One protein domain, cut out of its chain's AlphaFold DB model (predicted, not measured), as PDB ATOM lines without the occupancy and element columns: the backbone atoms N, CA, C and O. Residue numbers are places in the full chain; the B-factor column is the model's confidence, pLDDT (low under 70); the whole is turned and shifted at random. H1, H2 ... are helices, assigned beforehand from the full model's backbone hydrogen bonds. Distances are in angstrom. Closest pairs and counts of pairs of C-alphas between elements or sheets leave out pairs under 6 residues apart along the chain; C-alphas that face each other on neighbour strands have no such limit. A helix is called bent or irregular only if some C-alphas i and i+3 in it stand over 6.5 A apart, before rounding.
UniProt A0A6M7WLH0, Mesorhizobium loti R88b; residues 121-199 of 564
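This is residues 121 to 199 of the 564 residues of a protein of Mesorhizobium loti R88b (UniProt A0A6M7WLH0). A long helix, H1, and a shorter helix, H3, make a narrow V that closes toward their last residues, and the short helix H2 sits across its open end, between H1 and the first part of H3. The first residues of H1, 121 to 132, stick out beyond this body as a free arm, and residues 155 to 164 lead from the end of H1 back to H2. The printed part has 79 residues with three named helices, H1, H2 and H3 in chain order, and no named strand; the class is all helix. The whole is loose, with a radius of gyration of the C-alphas of 15.3 A, and its outline is a rod spanning 60 by 21 by 14 A, the arm making part of that length.

The longest helix, H1, takes residues 121 to 154 and measures 48.3 A from C-alpha 121 at (158.380, 171.080, 112.753) to C-alpha 154 at (121.081, 177.937, 142.634). H3, residues 174 to 197, measures 34.5 A and ends with C-alpha 197 at (120.951, 177.701, 154.876). H2, residues 165 to 172, measures 10.5 A. H3 has a kink of 31 degrees near residue 191 and is only just irregular: C-alphas 189 and 192 are 6.8 A apart.

H1 touches H3 with residues 144 to 152 alone, and H3 touches H1 with residues 184 to 194 alone; the closest C-alphas, of Val 152 and Ser 191, are 5.3 A apart. H1 and H3 run the same way at a shallow tilt of 33 degrees, only just short of steep. H1 touches H2 with residues 134 to 141 alone, the closest C-alphas being those of Gly 138 and Val 171 at 5.6 A. Their lines are only just about perpendicular, at 72 degrees. H3 touches H2 with residues 174 to 181 alone, and the closest C-alphas, of Ala 169 and Gly 177, are 4.2 A apart. H2 and H3 run opposite ways at a steep tilt of 60 degrees. The packing of the three helices is mostly crossed, at steep or wider angles, but only just. In H1 and H2 every O i to N i+4 pair is within hydrogen-bond range; in H3 it is 18 of 20.

The two C-alphas farthest apart, of Gly 121 and Val 199, are 59.5 A from each other. Without residues 121 to 132, which stand free, the body spans 41 by 20 by 14 A. The printed part has no cut. The link from H1 to H2 is short, with 10 residues, and the link from H2 to H3 is tight, with 1 residue. The mean pLDDT of the printed part is 88.9; residues 121 to 129 and residue 131 are under 70.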
ATOM      1  N   GLY A 121     159.324 172.155 112.416       61.75
ATOM      2  CA  GLY A 121     158.380 171.080 112.753       61.75
ATOM      3  C   GLY A 121     158.210 170.848 114.266       61.75
ATOM      4  O   GLY A 121     157.085 170.916 114.763       61.75
ATOM      5  N   PRO A 122     159.293 170.602 115.029       58.81
ATOM      6  CA  PRO A 122     159.247 170.465 116.485       58.81
ATOM      7  C   PRO A 122     158.797 171.734 117.214       58.81
ATOM      8  O   PRO A 122     158.045 171.634 118.180       58.81
ATOM      9  N   VAL A 123     159.211 172.921 116.755       59.53
ATOM     10  CA  VAL A 123     158.776 174.204 117.334       59.53
ATOM     11  C   VAL A 123     157.283 174.421 117.090       59.53
ATOM     12  O   VAL A 123     156.550 174.754 118.018       59.53
ATOM     13  N   GLN A 124     156.789 174.147 115.882       61.81
ATOM     14  CA  GLN A 124     155.369 174.233 115.554       61.81
ATOM     15  C   GLN A 124     154.539 173.185 116.309       61.81
ATOM     16  O   GLN A 124     153.458 173.509 116.791       61.81
ATOM     17  N   ALA A 125     155.047 171.961 116.481       55.72
ATOM     18  CA  ALA A 125     154.411 170.926 117.297       55.72
ATOM     19  C   ALA A 125     154.389 171.289 118.791       55.72
ATOM     20  O   ALA A 125     153.380 171.073 119.459       55.72
ATOM     21  N   ALA A 126     155.462 171.886 119.317       54.34
ATOM     22  CA  ALA A 126     155.506 172.407 120.681       54.34
ATOM     23  C   ALA A 126     154.524 173.574 120.867       54.34
ATOM     24  O   ALA A 126     153.796 173.602 121.857       54.34
ATOM     25  N   HIS A 127     154.429 174.493 119.901       62.03
ATOM     26  CA  HIS A 127     153.430 175.563 119.913       62.03
ATOM     27  C   HIS A 127     151.999 175.029 119.817       62.03
ATOM     28  O   HIS A 127     151.140 175.512 120.547       62.03
ATOM     29  N   ALA A 128     151.744 174.023 118.977       60.75
ATOM     30  CA  ALA A 128     150.439 173.377 118.863       60.75
ATOM     31  C   ALA A 128     150.055 172.641 120.156       60.75
ATOM     32  O   ALA A 128     148.957 172.832 120.661       60.75
ATOM     33  N   THR A 129     150.985 171.892 120.753       63.66
ATOM     34  CA  THR A 129     150.768 171.177 122.024       63.66
ATOM     35  C   THR A 129     150.543 172.157 123.179       63.66
ATOM     36  O   THR A 129     149.671 171.950 124.020       63.66
ATOM     37  N   ASN A 130     151.295 173.262 123.209       70.50
ATOM     38  CA  ASN A 130     151.110 174.329 124.190       70.50
ATOM     39  C   ASN A 130     149.767 175.052 123.987       70.50
ATOM     40  O   ASN A 130     149.078 175.346 124.957       70.50
ATOM     41  N   ALA A 131     149.355 175.288 122.737       66.50
ATOM     42  CA  ALA A 131     148.050 175.862 122.421       66.50
ATOM     43  C   ALA A 131     146.901 174.928 122.833       66.50
ATOM     44  O   ALA A 131     145.965 175.378 123.480       66.50
ATOM     45  N   GLU A 132     146.983 173.630 122.536       70.25
ATOM     46  CA  GLU A 132     145.995 172.634 122.972       70.25
ATOM     47  C   GLU A 132     145.927 172.526 124.500       70.25
ATOM     48  O   GLU A 132     144.839 172.476 125.073       70.25
ATOM     49  N   SER A 133     147.077 172.549 125.180       71.88
ATOM     50  CA  SER A 133     147.142 172.549 126.643       71.88
ATOM     51  C   SER A 133     146.484 173.794 127.245       71.88
ATOM     52  O   SER A 133     145.677 173.664 128.165       71.88
ATOM     53  N   LEU A 134     146.745 174.981 126.688       74.88
ATOM     54  CA  LEU A 134     146.119 176.235 127.118       74.88
ATOM     55  C   LEU A 134     144.617 176.276 126.818       74.88
ATOM     56  O   LEU A 134     143.853 176.750 127.652       74.88
ATOM     57  N   ILE A 135     144.174 175.747 125.672       78.25
ATOM     58  CA  ILE A 135     142.748 175.643 125.325       78.25
ATOM     59  C   ILE A 135     142.029 174.716 126.309       78.25
ATOM     60  O   ILE A 135     140.974 175.072 126.831       78.25
ATOM     61  N   ASN A 136     142.611 173.554 126.609       80.56
ATOM     62  CA  ASN A 136     142.035 172.605 127.560       80.56
ATOM     63  C   ASN A 136     142.029 173.160 128.992       80.56
ATOM     64  O   ASN A 136     141.032 173.011 129.699       80.56
ATOM     65  N   ALA A 137     143.105 173.834 129.415       80.50
ATOM     66  CA  ALA A 137     143.170 174.510 130.710       80.50
ATOM     67  C   ALA A 137     142.147 175.652 130.808       80.50
ATOM     68  O   ALA A 137     141.454 175.761 131.818       80.50
ATOM     69  N   GLY A 138     142.001 176.446 129.743       85.06
ATOM     70  CA  GLY A 138     140.998 177.505 129.627       85.06
ATOM     71  C   GLY A 138     139.584 176.963 129.767       85.06
ATOM     72  O   GLY A 138     138.853 177.385 130.657       85.06
ATOM     73  N   ALA A 139     139.232 175.944 128.979       88.25
ATOM     74  CA  ALA A 139     137.930 175.293 129.069       88.25
ATOM     75  C   ALA A 139     137.664 174.731 130.476       88.25
ATOM     76  O   ALA A 139     136.577 174.910 131.020       88.25
ATOM     77  N   HIS A 140     138.657 174.088 131.096       90.44
ATOM     78  CA  HIS A 140     138.523 173.537 132.444       90.44
ATOM     79  C   HIS A 140     138.243 174.615 133.501       90.44
ATOM     80  O   HIS A 140     137.340 174.458 134.325       90.44
ATOM     81  N   VAL A 141     138.996 175.718 133.460       94.81
ATOM     82  CA  VAL A 141     138.825 176.865 134.360       94.81
ATOM     83  C   VAL A 141     137.473 177.549 134.140       94.81
ATOM     84  O   VAL A 141     136.794 177.893 135.115       94.81
ATOM     85  N   ASP A 142     137.052 177.699 132.886       93.62
ATOM     86  CA  ASP A 142     135.778 178.318 132.532       93.62
ATOM     87  C   ASP A 142     134.589 177.488 133.025       93.62
ATOM     88  O   ASP A 142     133.702 178.037 133.686       93.62
ATOM     89  N   PHE A 143     134.585 176.171 132.788       95.00
ATOM     90  CA  PHE A 143     133.530 175.284 133.288       95.00
ATOM     91  C   PHE A 143     133.462 175.295 134.817       95.00
ATOM     92  O   PHE A 143     132.389 175.513 135.377       95.00
ATOM     93  N   ALA A 144     134.602 175.164 135.505       96.56
ATOM     94  CA  ALA A 144     134.634 175.206 136.965       96.56
ATOM     95  C   ALA A 144     134.082 176.534 137.514       96.56
ATOM     96  O   ALA A 144     133.296 176.545 138.466       96.56
ATOM     97  N   SER A 145     134.441 177.654 136.881       96.44
ATOM     98  CA  SER A 145     133.983 178.996 137.257       96.44
ATOM     99  C   SER A 145     132.486 179.201 137.020       96.44
ATOM    100  O   SER A 145     131.807 179.810 137.857       96.44
ATOM    101  N   GLN A 146     131.958 178.692 135.905       95.62
ATOM    102  CA  GLN A 146     130.529 178.722 135.592       95.62
ATOM    103  C   GLN A 146     129.731 177.854 136.565       95.62
ATOM    104  O   GLN A 146     128.742 178.330 137.122       95.62
ATOM    105  N   ASP A 147     130.199 176.641 136.849       96.88
ATOM    106  CA  ASP A 147     129.551 175.720 137.779       96.88
ATOM    107  C   ASP A 147     129.553 176.271 139.212       96.88
ATOM    108  O   ASP A 147     128.539 176.202 139.907       96.88
ATOM    109  N   ALA A 148     130.650 176.895 139.658       97.50
ATOM    110  CA  ALA A 148     130.714 177.530 140.976       97.50
ATOM    111  C   ALA A 148     129.747 178.719 141.077       97.50
ATOM    112  O   ALA A 148     129.063 178.900 142.087       97.50
ATOM    113  N   ARG A 149     129.624 179.514 140.005       96.00
ATOM    114  CA  ARG A 149     128.629 180.593 139.926       96.00
ATOM    115  C   ARG A 149     127.201 180.051 139.924       96.00
ATOM    116  O   ARG A 149     126.338 180.620 140.597       96.00
ATOM    117  N   ALA A 150     126.943 178.971 139.190       95.06
ATOM    118  CA  ALA A 150     125.650 178.305 139.161       95.06
ATOM    119  C   ALA A 150     125.294 177.725 140.536       95.06
ATOM    120  O   ALA A 150     124.147 177.849 140.954       95.06
ATOM    121  N   ALA A 151     126.269 177.193 141.279       96.69
ATOM    122  CA  ALA A 151     126.074 176.691 142.636       96.69
ATOM    123  C   ALA A 151     125.625 177.800 143.602       96.69
ATOM    124  O   ALA A 151     124.606 177.665 144.282       96.69
ATOM    125  N   VAL A 152     126.306 178.951 143.592       96.19
ATOM    126  CA  VAL A 152     125.883 180.128 144.371       96.19
ATOM    127  C   VAL A 152     124.493 180.606 143.931       96.19
ATOM    128  O   VAL A 152     123.596 180.760 144.762       96.19
ATOM    129  N   SER A 153     124.268 180.757 142.623       92.81
ATOM    130  CA  SER A 153     122.994 181.233 142.052       92.81
ATOM    131  C   SER A 153     121.822 180.284 142.324       92.81
ATOM    132  O   SER A 153     120.706 180.730 142.558       92.81
ATOM    133  N   GLY A 154     122.065 178.976 142.335       92.38
ATOM    134  CA  GLY A 154     121.081 177.937 142.634       92.38
ATOM    135  C   GLY A 154     120.941 177.628 144.124       92.38
ATOM    136  O   GLY A 154     120.063 176.853 144.497       92.38
ATOM    137  N   ARG A 155     121.796 178.212 144.978       94.81
ATOM    138  CA  ARG A 155     121.938 177.841 146.395       94.81
ATOM    139  C   ARG A 155     122.121 176.322 146.545       94.81
ATOM    140  O   ARG A 155     121.451 175.658 147.339       94.81
ATOM    141  N   THR A 156     122.992 175.747 145.724       95.19
ATOM    142  CA  THR A 156     123.403 174.337 145.767       95.19
ATOM    143  C   THR A 156     124.869 174.244 146.168       95.19
ATOM    144  O   THR A 156     125.613 175.212 146.052       95.19
ATOM    145  N   ALA A 157     125.284 173.089 146.692       96.88
ATOM    146  CA  ALA A 157     126.679 172.877 147.047       96.88
ATOM    147  C   ALA A 157     127.486 172.629 145.771       96.88
ATOM    148  O   ALA A 157     127.085 171.819 144.932       96.88
ATOM    149  N   TYR A 158     128.614 173.317 145.632       97.12
ATOM    150  CA  TYR A 158     129.550 173.074 144.551       97.12
ATOM    151  C   TYR A 158     130.217 171.708 144.718       97.12
ATOM    152  O   TYR A 158     130.748 171.386 145.781       97.12
ATOM    153  N   SER A 159     130.206 170.915 143.651       94.56
ATOM    154  CA  SER A 159     130.838 169.592 143.593       94.56
ATOM    155  C   SER A 159     131.676 169.397 142.325       94.56
ATOM    156  O   SER A 159     131.953 168.260 141.951       94.56
ATOM    157  N   GLY A 160     132.003 170.489 141.627       93.19
ATOM    158  CA  GLY A 160     132.814 170.465 140.409       93.19
ATOM    159  C   GLY A 160     134.314 170.359 140.694       93.19
ATOM    160  O   GLY A 160     134.741 170.192 141.841       93.19
ATOM    161  N   SER A 161     135.120 170.453 139.635       93.12
ATOM    162  CA  SER A 161     136.581 170.447 139.741       93.12
ATOM    163  C   SER A 161     137.106 171.678 140.479       93.12
ATOM    164  O   SER A 161     136.491 172.735 140.485       93.12
ATOM    165  N   THR A 162     138.280 171.583 141.095       94.81
ATOM    166  CA  THR A 162     138.887 172.712 141.814       94.81
ATOM    167  C   THR A 162     140.211 173.106 141.173       94.81
ATOM    168  O   THR A 162     141.252 172.693 141.685       94.81
ATOM    169  N   PRO A 163     140.194 173.872 140.062       95.19
ATOM    170  CA  PRO A 163     141.426 174.320 139.440       95.19
ATOM    171  C   PRO A 163     142.253 175.175 140.404       95.19
ATOM    172  O   PRO A 163     141.697 175.993 141.147       95.19
ATOM    173  N   GLY A 164     143.570 174.987 140.395       93.88
ATOM    174  CA  GLY A 164     144.501 175.723 141.245       93.88
ATOM    175  C   GLY A 164     144.813 177.131 140.722       93.88
ATOM    176  O   GLY A 164     144.527 177.458 139.562       93.88
ATOM    177  N   PRO A 165     145.394 178.009 141.560       95.50
ATOM    178  CA  PRO A 165     145.734 179.381 141.173       95.50
ATOM    179  C   PRO A 165     146.684 179.451 139.966       95.50
ATOM    180  O   PRO A 165     146.593 180.381 139.167       95.50
ATOM    181  N   GLU A 166     147.565 178.466 139.795       92.62
ATOM    182  CA  GLU A 166     148.476 178.340 138.655       92.62
ATOM    183  C   GLU A 166     147.742 178.119 137.330       92.62
ATOM    184  O   GLU A 166     148.140 178.684 136.313       92.62
ATOM    185  N   GLN A 167     146.632 177.377 137.334       92.69
ATOM    186  CA  GLN A 167     145.826 177.150 136.134       92.69
ATOM    187  C   GLN A 167     145.093 178.427 135.719       92.69
ATOM    188  O   GLN A 167     145.093 178.791 134.546       92.69
ATOM    189  N   PHE A 168     144.548 179.174 136.682       95.19
ATOM    190  CA  PHE A 168     143.981 180.496 136.405       95.19
ATOM    191  C   PHE A 168     145.041 181.484 135.903       95.19
ATOM    192  O   PHE A 168     144.781 182.244 134.969       95.19
ATOM    193  N   ALA A 169     146.242 181.474 136.489       93.88
ATOM    194  CA  ALA A 169     147.348 182.319 136.048       93.88
ATOM    195  C   ALA A 169     147.834 181.960 134.634       93.88
ATOM    196  O   ALA A 169     148.190 182.860 133.876       93.88
ATOM    197  N   ALA A 170     147.816 180.679 134.258       89.12
ATOM    198  CA  ALA A 170     148.160 180.236 132.909       89.12
ATOM    199  C   ALA A 170     147.156 180.732 131.852       89.12
ATOM    200  O   ALA A 170     147.559 181.063 130.740       89.12
ATOM    201  N   VAL A 171     145.867 180.818 132.201       91.81
ATOM    202  CA  VAL A 171     144.790 181.228 131.280       91.81
ATOM    203  C   VAL A 171     144.665 182.752 131.173       91.81
ATOM    204  O   VAL A 171     144.544 183.285 130.073       91.81
ATOM    205  N   PHE A 172     144.706 183.465 132.301       90.69
ATOM    206  CA  PHE A 172     144.408 184.905 132.359       90.69
ATOM    207  C   PHE A 172     145.633 185.790 132.645       90.69
ATOM    208  O   PHE A 172     145.523 187.014 132.678       90.69
ATOM    209  N   GLY A 173     146.805 185.194 132.873       92.06
ATOM    210  CA  GLY A 173     147.974 185.882 133.420       92.06
ATOM    211  C   GLY A 173     147.924 185.991 134.948       92.06
ATOM    212  O   GLY A 173     146.878 185.834 135.570       92.06
ATOM    213  N   ALA A 174     149.067 186.266 135.582       92.69
ATOM    214  CA  ALA A 174     149.203 186.189 137.042       92.69
ATOM    215  C   ALA A 174     148.259 187.132 137.815       92.69
ATOM    216  O   ALA A 174     147.663 186.726 138.813       92.69
ATOM    217  N   GLU A 175     148.107 188.384 137.368       93.31
ATOM    218  CA  GLU A 175     147.284 189.367 138.083       93.31
ATOM    219  C   GLU A 175     145.784 189.065 137.949       93.31
ATOM    220  O   GLU A 175     145.080 188.957 138.957       93.31
ATOM    221  N   GLU A 176     145.291 188.913 136.718       94.25
ATOM    222  CA  GLU A 176     143.872 188.643 136.465       94.25
ATOM    223  C   GLU A 176     143.490 187.226 136.899       94.25
ATOM    224  O   GLU A 176     142.475 187.040 137.565       94.25
ATOM    225  N   GLY A 177     144.352 186.238 136.648       94.00
ATOM    226  CA  GLY A 177     144.181 184.868 137.126       94.00
ATOM    227  C   GLY A 177     144.067 184.797 138.647       94.00
ATOM    228  O   GLY A 177     143.186 184.115 139.165       94.00
ATOM    229  N   GLY A 178     144.857 185.587 139.381       95.44
ATOM    230  CA  GLY A 178     144.718 185.709 140.832       95.44
ATOM    231  C   GLY A 178     143.353 186.259 141.276       95.44
ATOM    232  O   GLY A 178     142.799 185.790 142.272       95.44
ATOM    233  N   LYS A 179     142.779 187.231 140.553       93.56
ATOM    234  CA  LYS A 179     141.441 187.792 140.842       93.56
ATOM    235  C   LYS A 179     140.325 186.790 140.524       93.56
ATOM    236  O   LYS A 179     139.411 186.604 141.335       93.56
ATOM    237  N   GLN A 180     140.421 186.116 139.378       94.88
ATOM    238  CA  GLN A 180     139.458 185.102 138.945       94.88
ATOM    239  C   GLN A 180     139.475 183.882 139.873       94.88
ATOM    240  O   GLN A 180     138.417 183.465 140.340       94.88
ATOM    241  N   TYR A 181     140.661 183.391 140.250       96.94
ATOM    242  CA  TYR A 181     140.806 182.293 141.207       96.94
ATOM    243  C   TYR A 181     140.188 182.632 142.564       96.94
ATOM    244  O   TYR A 181     139.432 181.831 143.101       96.94
ATOM    245  N   LYS A 182     140.442 183.830 143.114       95.69
ATOM    246  CA  LYS A 182     139.822 184.259 144.384       95.69
ATOM    247  C   LYS A 182     138.297 184.242 144.311       95.69
ATOM    248  O   LYS A 182     137.648 183.767 145.238       95.69
ATOM    249  N   THR A 183     137.735 184.724 143.204       95.12
ATOM    250  CA  THR A 183     136.282 184.723 142.976       95.12
ATOM    251  C   THR A 183     135.741 183.297 142.873       95.12
ATOM    252  O   THR A 183     134.747 182.966 143.519       95.12
ATOM    253  N   PHE A 184     136.398 182.439 142.092       97.25
ATOM    254  CA  PHE A 184     136.056 181.025 141.968       97.25
ATOM    255  C   PHE A 184     136.112 180.307 143.323       97.25
ATOM    256  O   PHE A 184     135.128 179.692 143.730       97.25
ATOM    257  N   LYS A 185     137.234 180.430 144.040       97.75
ATOM    258  CA  LYS A 185     137.472 179.790 145.335       97.75
ATOM    259  C   LYS A 185     136.424 180.216 146.355       97.75
ATOM    260  O   LYS A 185     135.815 179.356 146.977       97.75
ATOM    261  N   TRP A 186     136.139 181.517 146.452       97.56
ATOM    262  CA  TRP A 186     135.073 182.027 147.313       97.56
ATOM    263  C   TRP A 186     133.712 181.398 146.977       97.56
ATOM    264  O   TRP A 186     133.039 180.897 147.875       97.56
ATOM    265  N   ARG A 187     133.323 181.339 145.692       97.81
ATOM    266  CA  ARG A 187     132.060 180.702 145.264       97.81
ATOM    267  C   ARG A 187     132.007 179.223 145.633       97.81
ATOM    268  O   ARG A 187     130.998 178.759 146.164       97.81
ATOM    269  N   ALA A 188     133.086 178.493 145.361       98.06
ATOM    270  CA  ALA A 188     133.193 177.081 145.697       98.06
ATOM    271  C   ALA A 188     133.052 176.866 147.213       98.06
ATOM    272  O   ALA A 188     132.263 176.020 147.628       98.06
ATOM    273  N   ASP A 189     133.725 177.682 148.028       98.06
ATOM    274  CA  ASP A 189     133.762 177.557 149.488       98.06
ATOM    275  C   ASP A 189     132.473 178.009 150.191       98.06
ATOM    276  O   ASP A 189     132.093 177.422 151.205       98.06
ATOM    277  N   VAL A 190     131.792 179.042 149.681       98.25
ATOM    278  CA  VAL A 190     130.555 179.582 150.281       98.25
ATOM    279  C   VAL A 190     129.326 178.735 149.928       98.25
ATOM    280  O   VAL A 190     128.366 178.648 150.698       98.25
ATOM    281  N   SER A 191     129.347 178.073 148.768       98.25
ATOM    282  CA  SER A 191     128.205 177.324 148.230       98.25
ATOM    283  C   SER A 191     127.652 176.200 149.131       98.25
ATOM    284  O   SER A 191     126.426 176.061 149.190       98.25
ATOM    285  N   PRO A 192     128.452 175.428 149.902       98.06
ATOM    286  CA  PRO A 192     127.910 174.411 150.800       98.06
ATOM    287  C   PRO A 192     127.125 175.041 151.956       98.06
ATOM    288  O   PRO A 192     126.072 174.529 152.341       98.06
ATOM    289  N   TYR A 193     127.583 176.191 152.464       98.12
ATOM    290  CA  TYR A 193     126.868 176.944 153.493       98.12
ATOM    291  C   TYR A 193     125.553 177.506 152.944       98.12
ATOM    292  O   TYR A 193     124.512 177.317 153.575       98.12
ATOM    293  N   LEU A 194     125.553 178.074 151.730       97.38
ATOM    294  CA  LEU A 194     124.320 178.499 151.048       97.38
ATOM    295  C   LEU A 194     123.317 177.351 150.914       97.38
ATOM    296  O   LEU A 194     122.142 177.511 151.250       97.38
ATOM    297  N   ALA A 195     123.780 176.181 150.472       97.38
ATOM    298  CA  ALA A 195     122.940 175.001 150.324       97.38
ATOM    299  C   ALA A 195     122.313 174.559 151.653       97.38
ATOM    300  O   ALA A 195     121.135 174.201 151.682       97.38
ATOM    301  N   SER A 196     123.077 174.628 152.747       96.94
ATOM    302  CA  SER A 196     122.592 174.299 154.091       96.94
ATOM    303  C   SER A 196     121.577 175.320 154.628       96.94
ATOM    304  O   SER A 196     120.581 174.941 155.241       96.94
ATOM    305  N   MET A 197     121.776 176.611 154.344       97.69
ATOM    306  CA  MET A 197     120.951 177.701 154.876       97.69
ATOM    307  C   MET A 197     119.682 177.978 154.056       97.69
ATOM    308  O   MET A 197     118.759 178.628 154.547       97.69
ATOM    309  N   ARG A 198     119.591 177.496 152.809       96.00
ATOM    310  CA  ARG A 198     118.522 177.890 151.866       96.00
ATOM    311  C   ARG A 198     117.090 177.618 152.346       96.00
ATOM    312  O   ARG A 198     116.168 178.328 151.968       96.00
ATOM    313  N   VAL A 199     116.889 176.612 153.194       95.94
ATOM    314  CA  VAL A 199     115.582 176.296 153.808       95.94
ATOM    315  C   VAL A 199     115.579 176.489 155.324       95.94
ATOM    316  O   VAL A 199     114.631 176.103 156.004       95.94
TER     317      VAL A 199